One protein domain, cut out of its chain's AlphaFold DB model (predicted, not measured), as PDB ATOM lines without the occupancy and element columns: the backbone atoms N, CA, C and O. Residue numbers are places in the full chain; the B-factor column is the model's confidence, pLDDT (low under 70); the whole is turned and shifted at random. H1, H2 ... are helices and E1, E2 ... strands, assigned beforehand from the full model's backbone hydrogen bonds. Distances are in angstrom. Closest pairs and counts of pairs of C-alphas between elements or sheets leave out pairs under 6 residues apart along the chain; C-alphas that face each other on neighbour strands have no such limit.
ATOM      1  N   PHE A  33     195.183 190.469 164.998       82.44
ATOM      2  CA  PHE A  33     196.077 191.602 164.784       82.44
ATOM      3  C   PHE A  33     195.290 192.830 164.325       82.44
ATOM      4  O   PHE A  33     194.475 192.759 163.407       82.44
ATOM      5  N   THR A  34     195.565 193.972 164.952       84.00
ATOM      6  CA  THR A  34     195.118 195.296 164.509       84.00
ATOM      7  C   THR A  34     196.246 196.294 164.724       84.00
ATOM      8  O   THR A  34     197.077 196.123 165.622       84.00
ATOM      9  N   SER A  35     196.314 197.337 163.896       88.25
ATOM     10  CA  SER A  35     197.328 198.369 164.091       88.25
ATOM     11  C   SER A  35     197.042 199.135 165.388       88.25
ATOM     12  O   SER A  35     195.895 199.474 165.688       88.25
ATOM     13  N   LYS A  36     198.093 199.473 166.147       90.38
ATOM     14  CA  LYS A  36     197.957 200.305 167.356       90.38
ATOM     15  C   LYS A  36     197.233 201.622 167.049       90.38
ATOM     16  O   LYS A  36     196.420 202.071 167.847       90.38
ATOM     17  N   LYS A  37     197.500 202.216 165.881       90.94
ATOM     18  CA  LYS A  37     196.854 203.452 165.418       90.94
ATOM     19  C   LYS A  37     195.342 203.267 165.251       90.94
ATOM     20  O   LYS A  37     194.582 204.076 165.772       90.94
ATOM     21  N   SER A  38     194.911 202.204 164.570       89.19
ATOM     22  CA  SER A  38     193.489 201.892 164.377       89.19
ATOM     23  C   SER A  38     192.804 201.612 165.714       89.19
ATOM     24  O   SER A  38     191.741 202.158 165.978       89.19
ATOM     25  N   PHE A  39     193.440 200.837 166.596       90.50
ATOM     26  CA  PHE A  39     192.883 200.538 167.916       90.50
ATOM     27  C   PHE A  39     192.719 201.783 168.800       90.50
ATOM     28  O   PHE A  39     191.678 201.964 169.425       90.50
ATOM     29  N   LEU A  40     193.708 202.682 168.825       92.25
ATOM     30  CA  LEU A  40     193.585 203.950 169.551       92.25
ATOM     31  C   LEU A  40     192.480 204.836 168.963       92.25
ATOM     32  O   LEU A  40     191.738 205.458 169.715       92.25
ATOM     33  N   LYS A  41     192.312 204.838 167.637       92.50
ATOM     34  CA  LYS A  41     191.214 205.555 166.976       92.50
ATOM     35  C   LYS A  41     189.839 205.006 167.394       92.50
ATOM     36  O   LYS A  41     188.945 205.798 167.668       92.50
ATOM     37  N   LEU A  42     189.693 203.683 167.528       91.38
ATOM     38  CA  LEU A  42     188.479 203.053 168.077       91.38
ATOM     39  C   LEU A  42     188.209 203.471 169.529       91.38
ATOM     40  O   LEU A  42     187.076 203.767 169.893       91.38
ATOM     41  N   CYS A  43     189.259 203.541 170.349       91.12
ATOM     42  CA  CYS A  43     189.146 203.967 171.743       91.12
ATOM     43  C   CYS A  43     188.599 205.399 171.872       91.12
ATOM     44  O   CYS A  43     187.721 205.643 172.697       91.12
ATOM     45  N   GLU A  44     189.096 206.330 171.055       93.00
ATOM     46  CA  GLU A  44     188.606 207.715 171.033       93.00
ATOM     47  C   GLU A  44     187.185 207.810 170.469       93.00
ATOM     48  O   GLU A  44     186.345 208.547 170.991       93.00
ATOM     49  N   LEU A  45     186.889 207.015 169.438       94.12
ATOM     50  CA  LEU A  45     185.561 206.937 168.839       94.12
ATOM     51  C   LEU A  45     184.492 206.530 169.863       94.12
ATOM     52  O   LEU A  45     183.415 207.124 169.877       94.12
ATOM     53  N   GLN A  46     184.789 205.590 170.766       94.88
ATOM     54  CA  GLN A  46     183.835 205.147 171.787       94.88
ATOM     55  C   GLN A  46     183.321 206.302 172.661       94.88
ATOM     56  O   GLN A  46     182.123 206.388 172.918       94.88
ATOM     57  N   LYS A  47     184.190 207.234 173.075       95.25
ATOM     58  CA  LYS A  47     183.791 208.388 173.907       95.25
ATOM     59  C   LYS A  47     182.864 209.347 173.168       95.25
ATOM     60  O   LYS A  47     181.933 209.895 173.763       95.25
ATOM     61  N   LYS A  48     183.116 209.541 171.869       96.25
ATOM     62  CA  LYS A  48     182.273 210.360 170.986       96.25
ATOM     63  C   LYS A  48     180.915 209.708 170.766       96.25
ATOM     64  O   LYS A  48     179.895 210.388 170.822       96.25
ATOM     65  N   LEU A  49     180.896 208.389 170.583       95.56
ATOM     66  CA  LEU A  49     179.663 207.616 170.463       95.56
ATOM     67  C   LEU A  49     178.839 207.651 171.753       95.56
ATOM     68  O   LEU A  49     177.647 207.927 171.685       95.56
ATOM     69  N   ASN A  50     179.456 207.478 172.926       96.00
ATOM     70  CA  ASN A  50     178.763 207.636 174.208       96.00
ATOM     71  C   ASN A  50     178.054 209.004 174.284       96.00
ATOM     72  O   ASN A  50     176.866 209.085 174.593       96.00
ATOM     73  N   LEU A  51     178.765 210.088 173.952       96.88
ATOM     74  CA  LEU A  51     178.198 211.437 173.969       96.88
ATOM     75  C   LEU A  51     177.065 211.610 172.946       96.88
ATOM     76  O   LEU A  51     176.039 212.207 173.271       96.88
ATOM     77  N   LEU A  52     177.232 211.067 171.735       96.69
ATOM     78  CA  LEU A  52     176.196 211.047 170.703       96.69
ATOM     79  C   LEU A  52     174.919 210.378 171.226       96.69
ATOM     80  O   LEU A  52     173.850 210.976 171.143       96.69
ATOM     81  N   TYR A  53     175.022 209.179 171.804       96.00
ATOM     82  CA  TYR A  53     173.856 208.443 172.297       96.00
ATOM     83  C   TYR A  53     173.196 209.124 173.495       96.00
ATOM     84  O   TYR A  53     171.971 209.167 173.560       96.00
ATOM     85  N   PHE A  54     173.974 209.727 174.395       96.38
ATOM     86  CA  PHE A  54     173.430 210.547 175.480       96.38
ATOM     87  C   PHE A  54     172.663 211.777 174.974       96.38
ATOM     88  O   PHE A  54     171.672 212.193 175.571       96.38
ATOM     89  N   ASN A  55     173.120 212.415 173.896       96.50
ATOM     90  CA  ASN A  55     172.397 213.547 173.321       96.50
ATOM     91  C   ASN A  55     171.157 213.094 172.549       96.50
ATOM     92  O   ASN A  55     170.120 213.747 172.639       96.50
ATOM     93  N   LEU A  56     171.251 211.966 171.846       95.50
ATOM     94  CA  LEU A  56     170.140 211.348 171.131       95.50
ATOM     95  C   LEU A  56     169.011 210.922 172.080       95.50
ATOM     96  O   LEU A  56     167.845 211.185 171.796       95.50
ATOM     97  N   SER A  57     169.348 210.350 173.242       94.44
ATOM     98  CA  SER A  57     168.373 209.861 174.228       94.44
ATOM     99  C   SER A  57     167.457 210.953 174.788       94.44
ATOM    100  O   SER A  57     166.422 210.645 175.366       94.44
ATOM    101  N   LYS A  58     167.819 212.232 174.624       93.19
ATOM    102  CA  LYS A  58     167.029 213.379 175.097       93.19
ATOM    103  C   LYS A  58     165.866 213.741 174.177       93.19
ATOM    104  O   LYS A  58     165.013 214.522 174.587       93.19
ATOM    105  N   ASN A  59     165.858 213.258 172.934       91.81
ATOM    106  CA  ASN A  59     164.835 213.605 171.953       91.81
ATOM    107  C   ASN A  59     164.617 212.454 170.964       91.81
ATOM    108  O   ASN A  59     165.049 212.507 169.811       91.81
ATOM    109  N   LEU A  60     163.955 211.400 171.449       95.12
ATOM    110  CA  LEU A  60     163.625 210.222 170.645       95.12
ATOM    111  C   LEU A  60     162.276 210.342 169.920       95.12
ATOM    112  O   LEU A  60     161.998 209.540 169.035       95.12
ATOM    113  N   ASP A  61     161.457 211.350 170.243       94.31
ATOM    114  CA  ASP A  61     160.146 211.580 169.616       94.31
ATOM    115  C   ASP A  61     160.241 211.903 168.108       94.31
ATOM    116  O   ASP A  61     159.263 211.744 167.382       94.31
ATOM    117  N   GLU A  62     161.417 212.317 167.617       94.00
ATOM    118  CA  GLU A  62     161.678 212.524 166.183       94.00
ATOM    119  C   GLU A  62     161.797 211.208 165.386       94.00
ATOM    120  O   GLU A  62     161.772 211.241 164.155       94.00
ATOM    121  N   PHE A  63     161.915 210.056 166.057       94.38
ATOM    122  CA  PHE A  63     162.153 208.759 165.422       94.38
ATOM    123  C   PHE A  63     160.971 207.814 165.618       94.38
ATOM    124  O   PHE A  63     160.609 207.445 166.738       94.38
ATOM    125  N   ILE A  64     160.396 207.360 164.506       90.31
ATOM    126  CA  ILE A  64     159.313 206.376 164.495       90.31
ATOM    127  C   ILE A  64     159.714 205.257 163.542       90.31
ATOM    128  O   ILE A  64     159.847 205.478 162.340       90.31
ATOM    129  N   PHE A  65     159.892 204.054 164.085       90.69
ATOM    130  CA  PHE A  65     160.246 202.868 163.310       90.69
ATOM    131  C   PHE A  65     159.130 201.829 163.371       90.69
ATOM    132  O   PHE A  65     158.546 201.653 164.436       90.69
ATOM    133  N   ARG A  93     178.411 198.639 173.982       92.00
ATOM    134  CA  ARG A  93     179.436 198.059 173.140       92.00
ATOM    135  C   ARG A  93     179.210 198.523 171.712       92.00
ATOM    136  O   ARG A  93     178.101 198.416 171.194       92.00
ATOM    137  N   SER A  94     180.256 199.015 171.075       92.00
ATOM    138  CA  SER A  94     180.235 199.343 169.654       92.00
ATOM    139  C   SER A  94     181.091 198.332 168.907       92.00
ATOM    140  O   SER A  94     182.236 198.104 169.289       92.00
ATOM    141  N   ASP A  95     180.511 197.697 167.891       90.94
ATOM    142  CA  ASP A  95     181.149 196.658 167.079       90.94
ATOM    143  C   ASP A  95     181.658 197.272 165.760       90.94
ATOM    144  O   ASP A  95     180.955 198.067 165.131       90.94
ATOM    145  N   TYR A  96     182.862 196.895 165.321       91.31
ATOM    146  CA  TYR A  96     183.540 197.472 164.159       91.31
ATOM    147  C   TYR A  96     184.188 196.414 163.271       91.31
ATOM    148  O   TYR A  96     184.760 195.428 163.744       91.31
ATOM    149  N   LEU A  97     184.205 196.704 161.973       90.44
ATOM    150  CA  LEU A  97     185.071 196.045 161.004       90.44
ATOM    151  C   LEU A  97     186.121 197.019 160.484       90.44
ATOM    152  O   LEU A  97     185.898 198.226 160.405       90.44
ATOM    153  N   LEU A  98     187.264 196.464 160.097       87.94
ATOM    154  CA  LEU A  98     188.232 197.159 159.258       87.94
ATOM    155  C   LEU A  98     187.982 196.748 157.811       87.94
ATOM    156  O   LEU A  98     187.746 195.566 157.564       87.94
ATOM    157  N   ASP A  99     188.032 197.682 156.868       87.50
ATOM    158  CA  ASP A  99     188.074 197.336 155.447       87.50
ATOM    159  C   ASP A  99     189.510 197.044 154.970       87.50
ATOM    160  O   ASP A  99     190.478 197.115 155.735       87.50
ATOM    161  N   GLU A 100     189.654 196.692 153.693       85.06
ATOM    162  CA  GLU A 100     190.942 196.426 153.040       85.06
ATOM    163  C   GLU A 100     191.935 197.602 153.108       85.06
ATOM    164  O   GLU A 100     193.147 197.383 153.132       85.06
ATOM    165  N   ASN A 101     191.441 198.836 153.239       82.88
ATOM    166  CA  ASN A 101     192.247 200.048 153.394       82.88
ATOM    167  C   ASN A 101     192.524 200.384 154.870       82.88
ATOM    168  O   ASN A 101     193.059 201.449 155.184       82.88
ATOM    169  N   SER A 102     192.187 199.477 155.794       77.56
ATOM    170  CA  SER A 102     192.259 199.677 157.247       77.56
ATOM    171  C   SER A 102     191.389 200.828 157.770       77.56
ATOM    172  O   SER A 102     191.636 201.333 158.873       77.56
ATOM    173  N   GLN A 103     190.371 201.243 157.012       83.50
ATOM    174  CA  GLN A 103     189.355 202.174 157.487       83.50
ATOM    175  C   GLN A 103     188.379 201.438 158.406       83.50
ATOM    176  O   GLN A 103     188.025 200.281 158.190       83.50
ATOM    177  N   ILE A 104     187.987 202.122 159.478       85.50
ATOM    178  CA  ILE A 104     187.063 201.612 160.487       85.50
ATOM    179  C   ILE A 104     185.639 201.868 160.014       85.50
ATOM    180  O   ILE A 104     185.303 203.001 159.683       85.50
ATOM    181  N   HIS A 105     184.801 200.842 160.091       83.69
ATOM    182  CA  HIS A 105     183.371 200.927 159.831       83.69
ATOM    183  C   HIS A 105     182.603 200.400 161.043       83.69
ATOM    184  O   HIS A 105     182.835 199.275 161.491       83.69
ATOM    185  N   SER A 106     181.703 201.217 161.586       81.50
ATOM    186  CA  SER A 106     180.804 200.847 162.679       81.50
ATOM    187  C   SER A 106     179.712 199.919 162.159       81.50
ATOM    188  O   SER A 106     179.006 200.238 161.201       81.50
ATOM    189  N   LEU A 107     179.580 198.751 162.780       60.47
ATOM    190  CA  LEU A 107     178.603 197.737 162.402       60.47
ATOM    191  C   LEU A 107     177.294 197.848 163.170       60.47
ATOM    192  O   LEU A 107     176.244 197.522 162.601       60.47
ATOM    193  N   LEU A 108     177.377 198.145 164.471       64.94
ATOM    194  CA  LEU A 108     176.244 198.115 165.392       64.94
ATOM    195  C   LEU A 108     176.610 198.711 166.757       64.94
ATOM    196  O   LEU A 108     177.667 198.429 167.320       64.94
ATOM    197  N   TYR A 109     175.686 199.502 167.292       68.44
ATOM    198  CA  TYR A 109     175.584 199.784 168.717       68.44
ATOM    199  C   TYR A 109     174.860 198.624 169.393       68.44
ATOM    200  O   TYR A 109     173.813 198.207 168.907       68.44
ATOM    201  N   LYS A 110     175.406 198.118 170.498       68.50
ATOM    202  CA  LYS A 110     174.750 197.144 171.367       68.50
ATOM    203  C   LYS A 110     174.753 197.638 172.798       68.50
ATOM    204  O   LYS A 110     175.810 197.964 173.338       68.50
ATOM    205  N   ASN A 111     173.614 197.582 173.473       57.78
ATOM    206  CA  ASN A 111     173.651 197.540 174.931       57.78
ATOM    207  C   ASN A 111     174.323 196.233 175.378       57.78
ATOM    208  O   ASN A 111     174.177 195.194 174.733       57.78
ATOM    209  N   THR A 112     175.051 196.253 176.494       53.84
ATOM    210  CA  THR A 112     175.774 195.073 177.020       53.84
ATOM    211  C   THR A 112     174.867 193.945 177.550       53.84
ATOM    212  O   THR A 112     175.332 193.036 178.237       53.84
ATOM    213  N   GLU A 113     173.582 193.935 177.188       55.00
ATOM    214  CA  GLU A 113     172.554 192.956 177.573       55.00
ATOM    215  C   GLU A 113     172.723 191.583 176.895       55.00
ATOM    216  O   GLU A 113     171.765 190.837 176.707       55.00
ATOM    217  N   LYS A 210     168.310 198.933 165.075       87.81
ATOM    218  CA  LYS A 210     169.251 199.082 163.960       87.81
ATOM    219  C   LYS A 210     168.890 200.192 162.971       87.81
ATOM    220  O   LYS A 210     169.790 200.683 162.292       87.81
ATOM    221  N   PHE A 211     167.630 200.626 162.897       90.44
ATOM    222  CA  PHE A 211     167.249 201.773 162.070       90.44
ATOM    223  C   PHE A 211     167.901 203.081 162.530       90.44
ATOM    224  O   PHE A 211     168.146 203.948 161.692       90.44
ATOM    225  N   PHE A 212     168.313 203.200 163.799       92.62
ATOM    226  CA  PHE A 212     169.130 204.338 164.219       92.62
ATOM    227  C   PHE A 212     170.450 204.422 163.460       92.62
ATOM    228  O   PHE A 212     170.919 205.525 163.228       92.62
ATOM    229  N   GLN A 213     171.048 203.317 163.008       89.31
ATOM    230  CA  GLN A 213     172.256 203.400 162.174       89.31
ATOM    231  C   GLN A 213     171.973 204.043 160.825       89.31
ATOM    232  O   GLN A 213     172.785 204.814 160.330       89.31
ATOM    233  N   VAL A 214     170.815 203.731 160.243       90.31
ATOM    234  CA  VAL A 214     170.392 204.284 158.957       90.31
ATOM    235  C   VAL A 214     170.135 205.782 159.092       90.31
ATOM    236  O   VAL A 214     170.570 206.562 158.247       90.31
ATOM    237  N   GLU A 215     169.474 206.198 160.172       93.62
ATOM    238  CA  GLU A 215     169.230 207.613 160.448       93.62
ATOM    239  C   GLU A 215     170.517 208.365 160.802       93.62
ATOM    240  O   GLU A 215     170.786 209.422 160.236       93.62
ATOM    241  N   LEU A 216     171.362 207.800 161.666       93.56
ATOM    242  CA  LEU A 216     172.645 208.385 162.058       93.56
ATOM    243  C   LEU A 216     173.696 208.333 160.940       93.56
ATOM    244  O   LEU A 216     174.701 209.020 161.036       93.56
ATOM    245  N   ALA A 217     173.493 207.598 159.848       92.00
ATOM    246  CA  ALA A 217     174.348 207.729 158.666       92.00
ATOM    247  C   ALA A 217     174.097 209.048 157.905       92.00
ATOM    248  O   ALA A 217     174.945 209.502 157.133       92.00
ATOM    249  N   LYS A 218     172.942 209.695 158.115       93.62
ATOM    250  CA  LYS A 218     172.606 210.977 157.485       93.62
ATOM    251  C   LYS A 218     173.300 212.110 158.243       93.62
ATOM    252  O   LYS A 218     172.994 212.369 159.409       93.62
ATOM    253  N   LYS A 219     174.204 212.840 157.577       94.44
ATOM    254  CA  LYS A 219     174.989 213.925 158.207       94.44
ATOM    255  C   LYS A 219     174.118 215.001 158.867       94.44
ATOM    256  O   LYS A 219     174.446 215.449 159.964       94.44
ATOM    257  N   ASP A 220     172.996 215.366 158.248       95.81
ATOM    258  CA  ASP A 220     172.066 216.363 158.800       95.81
ATOM    259  C   ASP A 220     171.400 215.901 160.102       95.81
ATOM    260  O   ASP A 220     171.095 216.724 160.962       95.81
ATOM    261  N   VAL A 221     171.212 214.588 160.276       95.75
ATOM    262  CA  VAL A 221     170.715 214.007 161.530       95.75
ATOM    263  C   VAL A 221     171.829 214.012 162.576       95.75
ATOM    264  O   VAL A 221     171.611 214.528 163.668       95.75
ATOM    265  N   LEU A 222     173.038 213.531 162.249       95.25
ATOM    266  CA  LEU A 222     174.180 213.535 163.183       95.25
ATOM    267  C   LEU A 222     174.465 214.922 163.755       95.25
ATOM    268  O   LEU A 222     174.659 215.066 164.962       95.25
ATOM    269  N   LYS A 223     174.455 215.948 162.899       97.19
ATOM    270  CA  LYS A 223     174.757 217.333 163.273       97.19
ATOM    271  C   LYS A 223     173.851 217.875 164.385       97.19
ATOM    272  O   LYS A 223     174.264 218.773 165.114       97.19
ATOM    273  N   LYS A 224     172.641 217.328 164.554       96.62
ATOM    274  CA  LYS A 224     171.733 217.702 165.650       96.62
ATOM    275  C   LYS A 224     172.229 217.240 167.026       96.62
ATOM    276  O   LYS A 224     171.880 217.857 168.026       96.62
ATOM    277  N   TYR A 225     173.020 216.166 167.086       96.50
ATOM    278  CA  TYR A 225     173.344 215.466 168.336       96.50
ATOM    279  C   TYR A 225     174.833 215.485 168.697       96.50
ATOM    280  O   TYR A 225     175.197 215.130 169.821       96.50
ATOM    281  N   THR A 226     175.710 215.899 167.780       95.81
ATOM    282  CA  THR A 226     177.152 215.971 168.034       95.81
ATOM    283  C   THR A 226     177.847 217.018 167.168       95.81
ATOM    284  O   THR A 226     177.508 217.223 166.003       95.81
ATOM    285  N   THR A 227     178.862 217.666 167.740       96.31
ATOM    286  CA  THR A 227     179.774 218.563 167.018       96.31
ATOM    287  C   THR A 227     180.781 217.797 166.163       96.31
ATOM    288  O   THR A 227     181.289 218.350 165.195       96.31
ATOM    289  N   ASP A 228     181.024 216.519 166.465       95.50
ATOM    290  CA  ASP A 228     181.971 215.654 165.749       95.50
ATOM    291  C   ASP A 228     181.338 214.971 164.518       95.50
ATOM    292  O   ASP A 228     181.808 213.929 164.066       95.50
ATOM    293  N   TYR A 229     180.234 215.511 163.987       95.31
ATOM    294  CA  TYR A 229     179.431 214.848 162.952       95.31
ATOM    295  C   TYR A 229     180.216 214.570 161.662       95.31
ATOM    296  O   TYR A 229     179.945 213.571 160.999       95.31
ATOM    297  N   GLU A 230     181.185 215.422 161.307       93.94
ATOM    298  CA  GLU A 230     182.004 215.239 160.103       93.94
ATOM    299  C   GLU A 230     182.854 213.978 160.211       93.94
ATOM    300  O   GLU A 230     182.752 213.101 159.357       93.94
ATOM    301  N   GLU A 231     183.601 213.838 161.304       92.94
ATOM    302  CA  GLU A 231     184.417 212.653 161.555       92.94
ATOM    303  C   GLU A 231     183.551 211.412 161.784       92.94
ATOM    304  O   GLU A 231     183.845 210.346 161.252       92.94
ATOM    305  N   LEU A 232     182.473 211.538 162.567       92.88
ATOM    306  CA  LEU A 232     181.613 210.402 162.885       92.88
ATOM    307  C   LEU A 232     180.938 209.823 161.640       92.88
ATOM    308  O   LEU A 232     180.778 208.606 161.551       92.88
ATOM    309  N   SER A 233     180.596 210.676 160.671       91.62
ATOM    310  CA  SER A 233     179.979 210.244 159.417       91.62
ATOM    311  C   SER A 233     180.856 209.292 158.598       91.62
ATOM    312  O   SER A 233     180.314 208.439 157.903       91.62
ATOM    313  N   ASP A 234     182.184 209.364 158.737       90.44
ATOM    314  CA  ASP A 234     183.124 208.530 157.974       90.44
ATOM    315  C   ASP A 234     183.189 207.073 158.462       90.44
ATOM    316  O   ASP A 234     183.773 206.223 157.784       90.44
ATOM    317  N   TYR A 235     182.623 206.778 159.639       91.38
ATOM    318  CA  TYR A 235     182.548 205.416 160.178       91.38
ATOM    319  C   TYR A 235     181.226 204.717 159.856       91.38
ATOM    320  O   TYR A 235     181.098 203.524 160.133       91.38
ATOM    321  N   PHE A 236     180.231 205.425 159.319       90.44
ATOM    322  CA  PHE A 236     178.992 204.805 158.862       90.44
ATOM    323  C   PHE A 236     179.151 204.361 157.410       90.44
ATOM    324  O   PHE A 236     179.611 205.114 156.554       90.44
ATOM    325  N   THR A 237     178.750 203.125 157.127       88.81
ATOM    326  CA  THR A 237     178.681 202.628 155.749       88.81
ATOM    327  C   THR A 237     177.433 203.161 155.036       88.81
ATOM    328  O   THR A 237     176.611 203.882 155.600       88.81
ATOM    329  N   GLU A 238     177.278 202.806 153.766       89.44
ATOM    330  CA  GLU A 238     176.104 203.158 152.974       89.44
ATOM    331  C   GLU A 238     174.921 202.243 153.336       89.44
ATOM    332  O   GLU A 238     175.055 201.014 153.378       89.44
ATOM    333  N   PHE A 239     173.748 202.839 153.555       88.75
ATOM    334  CA  PHE A 239     172.507 202.128 153.860       88.75
ATOM    335  C   PHE A 239     171.428 202.431 152.822       88.75
ATOM    336  O   PHE A 239     171.356 203.538 152.287       88.75
ATOM    337  N   LYS A 240     170.554 201.454 152.565       84.88
ATOM    338  CA  LYS A 240     169.371 201.606 151.712       84.88
ATOM    339  C   LYS A 240     168.150 201.025 152.410       84.88
ATOM    340  O   LYS A 240     168.092 199.823 152.676       84.88
ATOM    341  N   THR A 241     167.175 201.882 152.696       74.12
ATOM    342  CA  THR A 241     165.835 201.470 153.119       74.12
ATOM    343  C   THR A 241     165.068 200.957 151.904       74.12
ATOM    344  O   THR A 241     165.267 201.433 150.784       74.12
ATOM    345  N   THR A 242     164.220 199.953 152.091       63.72
ATOM    346  CA  THR A 242     163.373 199.439 151.012       63.72
ATOM    347  C   THR A 242     161.910 199.684 151.302       63.72
ATOM    348  O   THR A 242     161.405 199.170 152.292       63.72
ATOM    349  N   ASP A 243     161.224 200.351 150.375       55.53
ATOM    350  CA  ASP A 243     159.756 200.434 150.361       55.53
ATOM    351  C   ASP A 243     159.107 199.116 149.890       55.53
ATOM    352  O   ASP A 243     157.920 198.883 150.086       55.53
ATOM    353  N   ALA A 244     159.889 198.220 149.280       48.88
ATOM    354  CA  ALA A 244     159.466 196.880 148.906       48.88
ATOM    355  C   ALA A 244     160.668 195.935 148.931       48.88
ATOM    356  O   ALA A 244     161.727 196.237 148.372       48.88
ATOM    357  N   PHE A 245     160.486 194.786 149.575       52.62
ATOM    358  CA  PHE A 245     161.433 193.684 149.674       52.62
ATOM    359  C   PHE A 245     161.746 193.112 148.281       52.62
ATOM    360  O   PHE A 245     161.197 192.096 147.869       52.62
ATOM    361  N   ASN A 246     162.599 193.785 147.509       58.81
ATOM    362  CA  ASN A 246     163.081 193.276 146.232       58.81
ATOM    363  C   ASN A 246     164.536 192.831 146.393       58.81
ATOM    364  O   ASN A 246     165.467 193.526 145.984       58.81
ATOM    365  N   LEU A 247     164.716 191.673 147.043       57.91
ATOM    366  CA  LEU A 247     166.015 191.005 147.193       57.91
ATOM    367  C   LEU A 247     166.721 190.800 145.843       57.91
ATOM    368  O   LEU A 247     167.944 190.753 145.812       57.91
ATOM    369  N   GLU A 248     165.972 190.705 144.740       59.72
ATOM    370  CA  GLU A 248     166.516 190.522 143.389       59.72
ATOM    371  C   GLU A 248     167.120 191.811 142.813       59.72
ATOM    372  O   GLU A 248     167.919 191.761 141.881       59.72
ATOM    373  N   LYS A 249     166.780 192.979 143.376       62.88
ATOM    374  CA  LYS A 249     167.300 194.281 142.931       62.88
ATOM    375  C   LYS A 249     168.701 194.581 143.473       62.88
ATOM    376  O   LYS A 249     169.389 195.441 142.923       62.88
ATOM    377  N   TYR A 250     169.118 193.913 144.548       65.19
ATOM    378  CA  TYR A 250     170.399 194.175 145.196       65.19
ATOM    379  C   TYR A 250     171.348 192.996 145.044       65.19
ATOM    380  O   TYR A 250     171.087 191.883 145.489       65.19
ATOM    381  N   ASP A 251     172.489 193.287 144.431       75.50
ATOM    382  CA  ASP A 251     173.598 192.362 144.294       75.50
ATOM    383  C   ASP A 251     174.122 191.937 145.678       75.50
ATOM    384  O   ASP A 251     174.731 192.726 146.406       75.50
ATOM    385  N   GLN A 252     173.884 190.671 146.027       73.81
ATOM    386  CA  GLN A 252     174.287 190.061 147.300       73.81
ATOM    387  C   GLN A 252     175.810 189.990 147.476       73.81
ATOM    388  O   GLN A 252     176.300 189.773 148.587       73.81
ATOM    389  N   SER A 253     176.587 190.196 146.406       78.75
ATOM    390  CA  SER A 253     178.037 190.338 146.528       78.75
ATOM    391  C   SER A 253     178.432 191.664 147.194       78.75
ATOM    392  O   SER A 253     179.445 191.708 147.893       78.75
ATOM    393  N   ASN A 254     177.592 192.699 147.069       82.50
ATOM    394  CA  ASN A 254     177.860 194.076 147.491       82.50
ATOM    395  C   ASN A 254     176.996 194.558 148.667       82.50
ATOM    396  O   ASN A 254     177.344 195.544 149.320       82.50
ATOM    397  N   TRP A 255     175.884 193.884 148.959       83.69
ATOM    398  CA  TRP A 255     174.923 194.301 149.980       83.69
ATOM    399  C   TRP A 255     174.581 193.163 150.936       83.69
ATOM    400  O   TRP A 255     174.395 192.019 150.530       83.69
ATOM    401  N   VAL A 256     174.454 193.499 152.218       82.94
ATOM    402  CA  VAL A 256     174.006 192.598 153.282       82.94
ATOM    403  C   VAL A 256     172.663 193.095 153.794       82.94
ATOM    404  O   VAL A 256     172.541 194.248 154.208       82.94
ATOM    405  N   PHE A 257     171.650 192.233 153.785       82.06
ATOM    406  CA  PHE A 257     170.364 192.545 154.401       82.06
ATOM    407  C   PHE A 257     170.445 192.356 155.920       82.06
ATOM    408  O   PHE A 257     170.874 191.300 156.394       82.06
ATOM    409  N   LYS A 258     170.024 193.363 156.689       79.62
ATOM    410  CA  LYS A 258     169.921 193.292 158.151       79.62
ATOM    411  C   LYS A 258     168.457 193.345 158.579       79.62
ATOM    412  O   LYS A 258     167.753 194.296 158.259       79.62
ATOM    413  N   THR A 259     168.035 192.341 159.347       78.44
ATOM    414  CA  THR A 259     166.760 192.345 160.080       78.44
ATOM    415  C   THR A 259     166.852 193.262 161.299       78.44
ATOM    416  O   THR A 259     167.951 193.491 161.818       78.44
ATOM    417  N   VAL A 260     165.712 193.737 161.800       74.25
ATOM    418  CA  VAL A 260     165.635 194.543 163.038       74.25
ATOM    419  C   VAL A 260     165.909 193.758 164.329       74.25
ATOM    420  O   VAL A 260     166.188 194.367 165.352       74.25
ATOM    421  N   LEU A 261     165.896 192.420 164.281       71.44
ATOM    422  CA  LEU A 261     166.086 191.554 165.453       71.44
ATOM    423  C   LEU A 261     167.533 191.559 165.977       71.44
ATOM    424  O   LEU A 261     168.489 191.509 165.191       71.44
ATOM    425  N   GLU A 262     167.700 191.523 167.299       68.62
ATOM    426  CA  GLU A 262     168.997 191.390 167.970       68.62
ATOM    427  C   GLU A 262     169.354 189.916 168.252       68.62
ATOM    428  O   GLU A 262     168.499 189.027 168.271       68.62
ATOM    429  N   GLY A 263     170.648 189.631 168.449       61.09
ATOM    430  CA  GLY A 263     171.118 188.294 168.858       61.09
ATOM    431  C   GLY A 263     171.385 187.277 167.736       61.09
ATOM    432  O   GLY A 263     171.428 186.084 167.998       61.09
ATOM    433  N   GLY A 264     171.592 187.712 166.488       56.62
ATOM    434  CA  GLY A 264     172.095 186.827 165.417       56.62
ATOM    435  C   GLY A 264     171.039 185.989 164.678       56.62
ATOM    436  O   GLY A 264     171.391 185.130 163.872       56.62
ATOM    437  N   ASN A 265     169.748 186.256 164.884       50.06
ATOM    438  CA  ASN A 265     168.663 185.551 164.200       50.06
ATOM    439  C   ASN A 265     168.459 186.066 162.760       50.06
ATOM    440  O   ASN A 265     167.713 187.013 162.513       50.06
ATOM    441  N   SER A 266     169.111 185.422 161.785       48.50
ATOM    442  CA  SER A 266     168.968 185.717 160.341       48.50
ATOM    443  C   SER A 266     168.008 184.773 159.593       48.50
ATOM    444  O   SER A 266     167.939 184.811 158.368       48.50
ATOM    445  N   ILE A 267     167.292 183.884 160.290       41.72
ATOM    446  CA  ILE A 267     166.798 182.630 159.685       41.72
ATOM    447  C   ILE A 267     165.451 182.752 158.934       41.72
ATOM    448  O   ILE A 267     165.046 181.807 158.272       41.72
ATOM    449  N   ASN A 268     164.779 183.909 158.894       46.00
ATOM    450  CA  ASN A 268     163.598 184.071 158.026       46.00
ATOM    451  C   ASN A 268     163.515 185.453 157.369       46.00
ATOM    452  O   ASN A 268     162.747 186.319 157.773       46.00
ATOM    453  N   LEU A 269     164.303 185.626 156.305       56.25
ATOM    454  CA  LEU A 269     164.383 186.861 155.520       56.25
ATOM    455  C   LEU A 269     163.057 187.234 154.836       56.25
ATOM    456  O   LEU A 269     162.781 188.410 154.661       56.25
ATOM    457  N   LYS A 270     162.219 186.261 154.450       51.91
ATOM    458  CA  LYS A 270     161.119 186.480 153.487       51.91
ATOM    459  C   LYS A 270     159.992 187.422 153.945       51.91
ATOM    460  O   LYS A 270     159.268 187.889 153.079       51.91
ATOM    461  N   ASN A 271     159.863 187.715 155.243       55.28
ATOM    462  CA  ASN A 271     158.812 188.585 155.804       55.28
ATOM    463  C   ASN A 271     159.338 189.554 156.883       55.28
ATOM    464  O   ASN A 271     158.559 190.085 157.669       55.28
ATOM    465  N   SER A 272     160.654 189.734 156.988       63.16
ATOM    466  CA  SER A 272     161.249 190.567 158.036       63.16
ATOM    467  C   SER A 272     161.458 191.996 157.549       63.16
ATOM    468  O   SER A 272     162.100 192.200 156.518       63.16
ATOM    469  N   GLU A 273     160.993 192.973 158.322       74.44
ATOM    470  CA  GLU A 273     161.403 194.366 158.152       74.44
ATOM    471  C   GLU A 273     162.915 194.507 158.367       74.44
ATOM    472  O   GLU A 273     163.527 193.836 159.211       74.44
ATOM    473  N   GLY A 274     163.536 195.371 157.570       80.25
ATOM    474  CA  GLY A 274     164.977 195.541 157.578       80.25
ATOM    475  C   GLY A 274     165.456 196.538 156.535       80.25
ATOM    476  O   GLY A 274     164.677 197.269 155.925       80.25
ATOM    477  N   PHE A 275     166.766 196.561 156.337       84.19
ATOM    478  CA  PHE A 275     167.433 197.451 155.394       84.19
ATOM    479  C   PHE A 275     168.678 196.776 154.818       84.19
ATOM    480  O   PHE A 275     169.205 195.808 155.375       84.19
ATOM    481  N   PHE A 276     169.172 197.305 153.702       85.19
ATOM    482  CA  PHE A 276     170.438 196.869 153.129       85.19
ATOM    483  C   PHE A 276     171.575 197.744 153.630       85.19
ATOM    484  O   PHE A 276     171.498 198.970 153.613       85.19
ATOM    485  N   MET A 277     172.649 197.090 154.046       87.25
ATOM    486  CA  MET A 277     173.915 197.699 154.419       87.25
ATOM    487  C   MET A 277     174.954 197.319 153.370       87.25
ATOM    488  O   MET A 277     175.064 196.143 153.008       87.25
ATOM    489  N   LYS A 278     175.729 198.283 152.878       87.25
ATOM    490  CA  LYS A 278     176.830 197.992 151.962       87.25
ATOM    491  C   LYS A 278     177.848 197.100 152.659       87.25
ATOM    492  O   LYS A 278     178.245 197.352 153.800       87.25
ATOM    493  N   LYS A 279     178.222 196.019 151.981       85.75
ATOM    494  CA  LYS A 279     179.127 195.008 152.514       85.75
ATOM    495  C   LYS A 279     180.497 195.633 152.758       85.75
ATOM    496  O   LYS A 279     181.060 196.271 151.875       85.75
ATOM    497  N   ILE A 280     181.030 195.423 153.956       87.25
ATOM    498  CA  ILE A 280     182.387 195.833 154.312       87.25
ATOM    499  C   ILE A 280     183.312 194.671 153.954       87.25
ATOM    500  O   ILE A 280     183.145 193.558 154.461       87.25
ATOM    501  N   ILE A 281     184.251 194.910 153.040       87.50
ATOM    502  CA  ILE A 281     185.233 193.908 152.621       87.50
ATOM    503  C   ILE A 281     186.406 193.977 153.590       87.50
ATOM    504  O   ILE A 281     187.291 194.820 153.463       87.50
ATOM    505  N   SER A 282     186.378 193.102 154.591       88.44
ATOM    506  CA  SER A 282     187.404 193.051 155.625       88.44
ATOM    507  C   SER A 282     188.561 192.121 155.270       88.44
ATOM    508  O   SER A 282     188.337 191.057 154.683       88.44
ATOM    509  N   PRO A 283     189.798 192.465 155.675       88.25
ATOM    510  CA  PRO A 283     190.931 191.574 155.520       88.25
ATOM    511  C   PRO A 283     190.727 190.305 156.351       88.25
ATOM    512  O   PRO A 283     190.136 190.321 157.435       88.25
ATOM    513  N   THR A 284     191.258 189.199 155.837       90.12
ATOM    514  CA  THR A 284     191.196 187.901 156.507       90.12
ATOM    515  C   THR A 284     192.532 187.542 157.128       90.12
ATOM    516  O   THR A 284     193.593 187.843 156.583       90.12
ATOM    517  N   VAL A 285     192.475 186.853 158.263       88.56
ATOM    518  CA  VAL A 285     193.644 186.300 158.946       88.56
ATOM    519  C   VAL A 285     193.522 184.785 159.032       88.56
ATOM    520  O   VAL A 285     192.425 184.259 159.227       88.56
ATOM    521  N   ASP A 286     194.638 184.075 158.877       91.69
ATOM    522  CA  ASP A 286     194.672 182.642 159.155       91.69
ATOM    523  C   ASP A 286     194.658 182.433 160.667       91.69
ATOM    524  O   ASP A 286     195.572 182.856 161.371       91.69
ATOM    525  N   ASN A 287     193.627 181.766 161.176       92.19
ATOM    526  CA  ASN A 287     193.522 181.408 162.587       92.19
ATOM    527  C   ASN A 287     192.759 180.086 162.744       92.19
ATOM    528  O   ASN A 287     192.225 179.549 161.778       92.19
ATOM    529  N   ALA A 288     192.707 179.532 163.947       91.69
ATOM    530  CA  ALA A 288     191.901 178.357 164.252       91.69
ATOM    531  C   ALA A 288     191.242 178.522 165.614       91.69
ATOM    532  O   ALA A 288     191.801 179.132 166.526       91.69
ATOM    533  N   PHE A 289     190.070 177.929 165.772       91.94
ATOM    534  CA  PHE A 289     189.464 177.780 167.085       91.94
ATOM    535  C   PHE A 289     190.143 176.666 167.897       91.94
ATOM    536  O   PHE A 289     190.724 175.733 167.340       91.94
ATOM    537  N   ILE A 290     190.046 176.728 169.228       91.38
ATOM    538  CA  ILE A 290     190.728 175.802 170.155       91.38
ATOM    539  C   ILE A 290     190.344 174.318 169.971       91.38
ATOM    540  O   ILE A 290     191.116 173.410 170.314       91.38
ATOM    541  N   TYR A 291     189.159 174.057 169.416       89.38
ATOM    542  CA  TYR A 291     188.670 172.713 169.092       89.38
ATOM    543  C   TYR A 291     188.935 172.292 167.641       89.38
ATOM    544  O   TYR A 291     188.693 171.140 167.286       89.38
ATOM    545  N   GLU A 292     189.428 173.193 166.794       87.25
ATOM    546  CA  GLU A 292     189.660 172.923 165.379       87.25
ATOM    547  C   GLU A 292     191.104 172.502 165.112       87.25
ATOM    548  O   GLU A 292     192.051 173.015 165.708       87.25
ATOM    549  N   ASN A 293     191.287 171.585 164.162       84.12
ATOM    550  CA  ASN A 293     192.611 171.084 163.779       84.12
ATOM    551  C   ASN A 293     193.230 171.831 162.594       84.12
ATOM    552  O   ASN A 293     194.427 171.695 162.359       84.12
ATOM    553  N   LYS A 294     192.441 172.619 161.856       89.19
ATOM    554  CA  LYS A 294     192.880 173.318 160.643       89.19
ATOM    555  C   LYS A 294     192.742 174.824 160.811       89.19
ATOM    556  O   LYS A 294     191.760 175.285 161.383       89.19
ATOM    557  N   MET A 295     193.716 175.553 160.274       90.81
ATOM    558  CA  MET A 295     193.624 177.001 160.112       90.81
ATOM    559  C   MET A 295     192.548 177.331 159.072       90.81
ATOM    560  O   MET A 295     192.365 176.593 158.100       90.81
ATOM    561  N   LYS A 296     191.840 178.433 159.289       91.62
ATOM    562  CA  LYS A 296     190.790 178.977 158.435       91.62
ATOM    563  C   LYS A 296     191.013 180.473 158.260       91.62
ATOM    564  O   LYS A 296     191.570 181.126 159.141       91.62
ATOM    565  N   LYS A 297     190.514 181.013 157.149       91.12
ATOM    566  CA  LYS A 297     190.425 182.458 156.935       91.12
ATOM    567  C   LYS A 297     189.281 183.015 157.779       91.12
ATOM    568  O   LYS A 297     188.131 182.616 157.606       91.12
ATOM    569  N   MET A 298     189.611 183.907 158.703       90.00
ATOM    570  CA  MET A 298     188.666 184.537 159.626       90.00
ATOM    571  C   MET A 298     188.690 186.053 159.459       90.00
ATOM    572  O   MET A 298     189.741 186.629 159.173       90.00
ATOM    573  N   ILE A 299     187.541 186.692 159.664       89.56
ATOM    574  CA  ILE A 299     187.412 188.150 159.741       89.56
ATOM    575  C   ILE A 299     187.384 188.551 161.215       89.56
ATOM    576  O   ILE A 299     186.682 187.927 162.012       89.56
ATOM    577  N   ASN A 300     188.137 189.592 161.570       88.69
ATOM    578  CA  ASN A 300     188.138 190.151 162.920       88.69
ATOM    579  C   ASN A 300     187.065 191.238 163.041       88.69
ATOM    580  O   ASN A 300     187.136 192.251 162.348       88.69
ATOM    581  N   GLU A 301     186.132 191.051 163.967       90.00
ATOM    582  CA  GLU A 301     185.214 192.078 164.452       90.00
ATOM    583  C   GLU A 301     185.750 192.597 165.788       90.00
ATOM    584  O   GLU A 301     185.857 191.856 166.767       90.00
ATOM    585  N   ILE A 302     186.155 193.866 165.814       91.06
ATOM    586  CA  ILE A 302     186.692 194.510 167.014       91.06
ATOM    587  C   ILE A 302     185.553 195.275 167.663       91.06
ATOM    588  O   ILE A 302     184.879 196.045 166.994       91.06
ATOM    589  N   SER A 303     185.384 195.122 168.965       91.38
ATOM    590  CA  SER A 303     184.390 195.842 169.743       91.38
ATOM    591  C   SER A 303     185.061 196.666 170.828       91.38
ATOM    592  O   SER A 303     185.977 196.174 171.486       91.38
ATOM    593  N   THR A 304     184.577 197.877 171.084       93.50
ATOM    594  CA  THR A 304     184.950 198.652 172.277       93.50
ATOM    595  C   THR A 304     183.767 198.756 173.222       93.50
ATOM    596  O   THR A 304     182.622 198.837 172.781       93.50
ATOM    597  N   PHE A 305     184.038 198.718 174.525       93.94
ATOM    598  CA  PHE A 305     183.034 198.981 175.550       93.94
ATOM    599  C   PHE A 305     183.120 200.438 175.984       93.94
ATOM    600  O   PHE A 305     184.216 200.978 176.127       93.94
ATOM    601  N   GLY A 306     181.972 201.065 176.204       94.75
ATOM    602  CA  GLY A 306     181.861 202.412 176.743       94.75
ATOM    603  C   GLY A 306     180.971 202.432 177.974       94.75
ATOM    604  O   GLY A 306     179.925 201.777 177.996       94.75
ATOM    605  N   SER A 307     181.370 203.206 178.977       95.12
ATOM    606  CA  SER A 307     180.513 203.544 180.107       95.12
ATOM    607  C   SER A 307     180.324 205.047 180.220       95.12
ATOM    608  O   SER A 307     181.185 205.857 179.857       95.12
ATOM    609  N   PHE A 308     179.150 205.423 180.706       96.62
ATOM    610  CA  PHE A 308     178.743 206.813 180.780       96.62
ATOM    611  C   PHE A 308     177.842 207.032 181.979       96.62
ATOM    612  O   PHE A 308     176.950 206.224 182.230       96.62
ATOM    613  N   ILE A 309     178.054 208.139 182.688       97.19
ATOM    614  CA  ILE A 309     177.186 208.575 183.779       97.19
ATOM    615  C   ILE A 309     177.010 210.091 183.691       97.19
ATOM    616  O   ILE A 309     177.981 210.854 183.659       97.19
ATOM    617  N   ALA A 310     175.759 210.537 183.709       96.94
ATOM    618  CA  ALA A 310     175.382 211.931 183.857       96.94
ATOM    619  C   ALA A 310     174.371 212.101 184.992       96.94
ATOM    620  O   ALA A 310     173.443 211.310 185.141       96.94
ATOM    621  N   ILE A 311     174.538 213.167 185.774       96.44
ATOM    622  CA  ILE A 311     173.626 213.548 186.854       96.44
ATOM    623  C   ILE A 311     173.121 214.959 186.576       96.44
ATOM    624  O   ILE A 311     173.920 215.877 186.399       96.44
ATOM    625  N   ASN A 312     171.804 215.155 186.530       94.12
ATOM    626  CA  ASN A 312     171.160 216.432 186.211       94.12
ATOM    627  C   ASN A 312     171.718 217.053 184.917       94.12
ATOM    628  O   ASN A 312     172.063 218.232 184.877       94.12
ATOM    629  N   ASN A 313     171.861 216.231 183.870       92.25
ATOM    630  CA  ASN A 313     172.500 216.568 182.590       92.25
ATOM    631  C   ASN A 313     173.990 216.953 182.649       92.25
ATOM    632  O   ASN A 313     174.578 217.244 181.606       92.25
ATOM    633  N   LYS A 314     174.629 216.916 183.820       96.44
ATOM    634  CA  LYS A 314     176.075 217.088 183.955       96.44
ATOM    635  C   LYS A 314     176.762 215.738 183.794       96.44
ATOM    636  O   LYS A 314     176.552 214.834 184.599       96.44
ATOM    637  N   ILE A 315     177.604 215.625 182.775       97.56
ATOM    638  CA  ILE A 315     178.426 214.436 182.537       97.56
ATOM    639  C   ILE A 315     179.463 214.342 183.656       97.56
ATOM    640  O   ILE A 315     180.240 215.276 183.856       97.56
ATOM    641  N   ILE A 316     179.444 213.236 184.397       98.00
ATOM    642  CA  ILE A 316     180.422 212.946 185.455       98.00
ATOM    643  C   ILE A 316     181.397 211.846 185.038       98.00
ATOM    644  O   ILE A 316     182.514 211.811 185.544       98.00
ATOM    645  N   HIS A 317     180.995 210.987 184.098       97.81
ATOM    646  CA  HIS A 317     181.821 209.917 183.554       97.81
ATOM    647  C   HIS A 317     181.498 209.688 182.075       97.81
ATOM    648  O   HIS A 317     180.328 209.635 181.699       97.81
ATOM    649  N   ASN A 318     182.530 209.562 181.244       97.44
ATOM    650  CA  ASN A 318     182.437 209.181 179.834       97.44
ATOM    651  C   ASN A 318     183.772 208.557 179.415       97.44
ATOM    652  O   ASN A 318     184.724 209.283 179.108       97.44
ATOM    653  N   ASP A 319     183.853 207.229 179.425       96.69
ATOM    654  CA  ASP A 319     185.099 206.538 179.108       96.69
ATOM    655  C   ASP A 319     184.900 205.290 178.241       96.69
ATOM    656  O   ASP A 319     183.783 204.871 177.924       96.69
ATOM    657  N   LYS A 320     186.038 204.751 177.801       93.81
ATOM    658  CA  LYS A 320     186.163 203.482 177.094       93.81
ATOM    659  C   LYS A 320     186.731 202.423 178.043       93.81
ATOM    660  O   LYS A 320     187.881 202.516 178.482       93.81
ATOM    661  N   ASP A 321     185.956 201.375 178.288       92.56
ATOM    662  CA  ASP A 321     186.145 200.433 179.402       92.56
ATOM    663  C   ASP A 321     186.460 199.017 178.928       92.56
ATOM    664  O   ASP A 321     185.938 198.017 179.414       92.56
ATOM    665  N   GLY A 322     187.354 198.939 177.945       91.88
ATOM    666  CA  GLY A 322     187.871 197.686 177.416       91.88
ATOM    667  C   GLY A 322     187.397 197.396 176.003       91.88
ATOM    668  O   GLY A 322     186.861 198.253 175.297       91.88
ATOM    669  N   TYR A 323     187.664 196.172 175.566       92.25
ATOM    670  CA  TYR A 323     187.383 195.723 174.213       92.25
ATOM    671  C   TYR A 323     187.113 194.219 174.187       92.25
ATOM    672  O   TYR A 323     187.497 193.483 175.095       92.25
ATOM    673  N   LEU A 324     186.473 193.771 173.115       90.31
ATOM    674  CA  LEU A 324     186.305 192.366 172.764       90.31
ATOM    675  C   LEU A 324     186.717 192.213 171.304       90.31
ATOM    676  O   LEU A 324     186.464 193.103 170.502       90.31
ATOM    677  N   VAL A 325     187.349 191.101 170.946       87.75
ATOM    678  CA  VAL A 325     187.516 190.748 169.535       87.75
ATOM    679  C   VAL A 325     186.783 189.448 169.291       87.75
ATOM    680  O   VAL A 325     187.066 188.436 169.933       87.75
ATOM    681  N   MET A 326     185.824 189.496 168.380       84.31
ATOM    682  CA  MET A 326     185.125 188.327 167.876       84.31
ATOM    683  C   MET A 326     185.695 187.992 166.503       84.31
ATOM    684  O   MET A 326     186.086 188.871 165.738       84.31
ATOM    685  N   VAL A 327     185.754 186.706 166.185       80.62
ATOM    686  CA  VAL A 327     186.140 186.247 164.852       80.62
ATOM    687  C   VAL A 327     184.951 185.594 164.178       80.62
ATOM    688  O   VAL A 327     184.289 184.730 164.756       80.62
ATOM    689  N   VAL A 328     184.683 186.012 162.947       74.88
ATOM    690  CA  VAL A 328     183.604 185.465 162.126       74.88
ATOM    691  C   VAL A 328     184.224 184.633 161.011       74.88
ATOM    692  O   VAL A 328     185.187 185.045 160.359       74.88
ATOM    693  N   LEU A 329     183.689 183.429 160.815       63.97
ATOM    694  CA  LEU A 329     184.064 182.568 159.698       63.97
ATOM    695  C   LEU A 329     183.433 183.100 158.412       63.97
ATOM    696  O   LEU A 329     182.244 183.414 158.390       63.97
ATOM    697  N   ILE A 330     184.216 183.145 157.337       58.25
ATOM    698  CA  ILE A 330     183.648 183.258 155.994       58.25
ATOM    699  C   ILE A 330     183.038 181.890 155.670       58.25
ATOM    700  O   ILE A 330     183.759 180.889 155.684       58.25
ATOM    701  N   LEU A 331     181.717 181.853 155.472       39.84
ATOM    702  CA  LEU A 331     180.996 180.680 154.969       39.84
ATOM    703  C   LEU A 331     181.149 180.558 153.455       39.84
ATOM    704  O   LEU A 331     181.083 181.612 152.780       39.84
TER     705      LEU A 331
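Overview. This is residues 33 to 65, 93 to 113 and 210 to 331 of the 331 residues of the protein "Glutathione synthetase" of Nosema apis BRL 01 (UniProt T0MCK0). A long two-stranded ribbon, E7 and E8, makes the length of the domain, and its sheet, widened by the hairpin E1 and E2 and by the short E6, curls round the long helix H1. Beside this body stands a small three-stranded sheet, E3, E5 and E4, with the short H2 over it and long loops at its strand ends, while the short H3 and H4 make a small pair of their own. The printed part has 176 residues with four named helices and eight named strands, in the order H1 E1 E2 H2 H3 H4 E3 E4 E5 E6 E7 E8. The class is mixed, helices and strands; the larger sheet is branched with antiparallel pairs, and the smaller has the order E3 E5 E4, all antiparallel. The whole is compact, with a radius of gyration of the C-alphas of 17.4 A and spans of 54 by 42 by 30 A.

Arrangement. H1, residues 36 to 56, is on the branched sheet of E1, residues 93 to 98, E2, 104 to 111, E6, 284 to 287, E7, 296 to 311, and E8, 314 to 329. The sheet curls round H1 and is strongly twisted; the closest C-alphas of H1 and E8 are those of Lys 47 and Asp 319, 5.7 A apart. E1 and E2 form a hairpin, with N 95 and O 108 within hydrogen-bond range at 3.0 A. E1 also pairs antiparallel with E7, with N 96 and O 302 at 2.8 A. E1 and E6 lie on one side of E7 and E8 on the other side. E6, E7 and E8 form a meander, each strand the antiparallel neighbour of the one before, with N 285 and O 298 at 2.9 A and N 303 and O 324 at 2.8 A. H2, residues 211 to 216, only grazes this sheet with its residues 212 to 213. H2 is also on the sheet of E3, residues 239 to 241, E5, 274 to 278, and E4, 255 to 259, at a height of 9.5 A. In that sheet N 240 and O 276 are 2.9 A apart, as N 258 and O 275 are. H3, residues 219 to 222, and H4, residues 229 to 233, touch, closest at the C-alphas of Leu 222 and Tyr 229, 5.4 A apart. H4 is close to H1 but not clearly touching, with the C-alphas of Leu 45 and Leu 232 at 7.9 A. Every O i to N i+4 pair is within hydrogen-bond range in H2 and H4, 16 of 17 are in H1, and H3 is too short for such a pair.

Along the chain. H1 begins at C-alpha 36, (197.957, 200.305, 167.356), and is 30.2 A long. E1 measures 16.5 A and E2 20.1 A, and E2 bends by 55 degrees at residue 107. E4 measures 13.1 A and E5 13.3 A; H2, H3, H4, E3 and E6 are shorter. E7 begins at C-alpha 296, (190.790, 178.977, 158.435), and measures 47.9 A. E8 measures 42.9 A, bends by 53 degrees at residue 317, and ends at C-alpha 329, (184.064, 182.568, 159.698).

Size, cuts and confidence. The two C-alphas farthest apart are those of Asn 293 and Asn 312, at 55.0 A. Residues 66 to 92 and 114 to 209 are not printed; the C-alphas across these cuts are 22.1 A and 15.3 A apart. The links E3 to E4 and E4 to E5 are long. The mean pLDDT of the printed part is 84.4, and residues 107 to 113, 242 to 250, 262 to 272 and 329 to 331 are under 70.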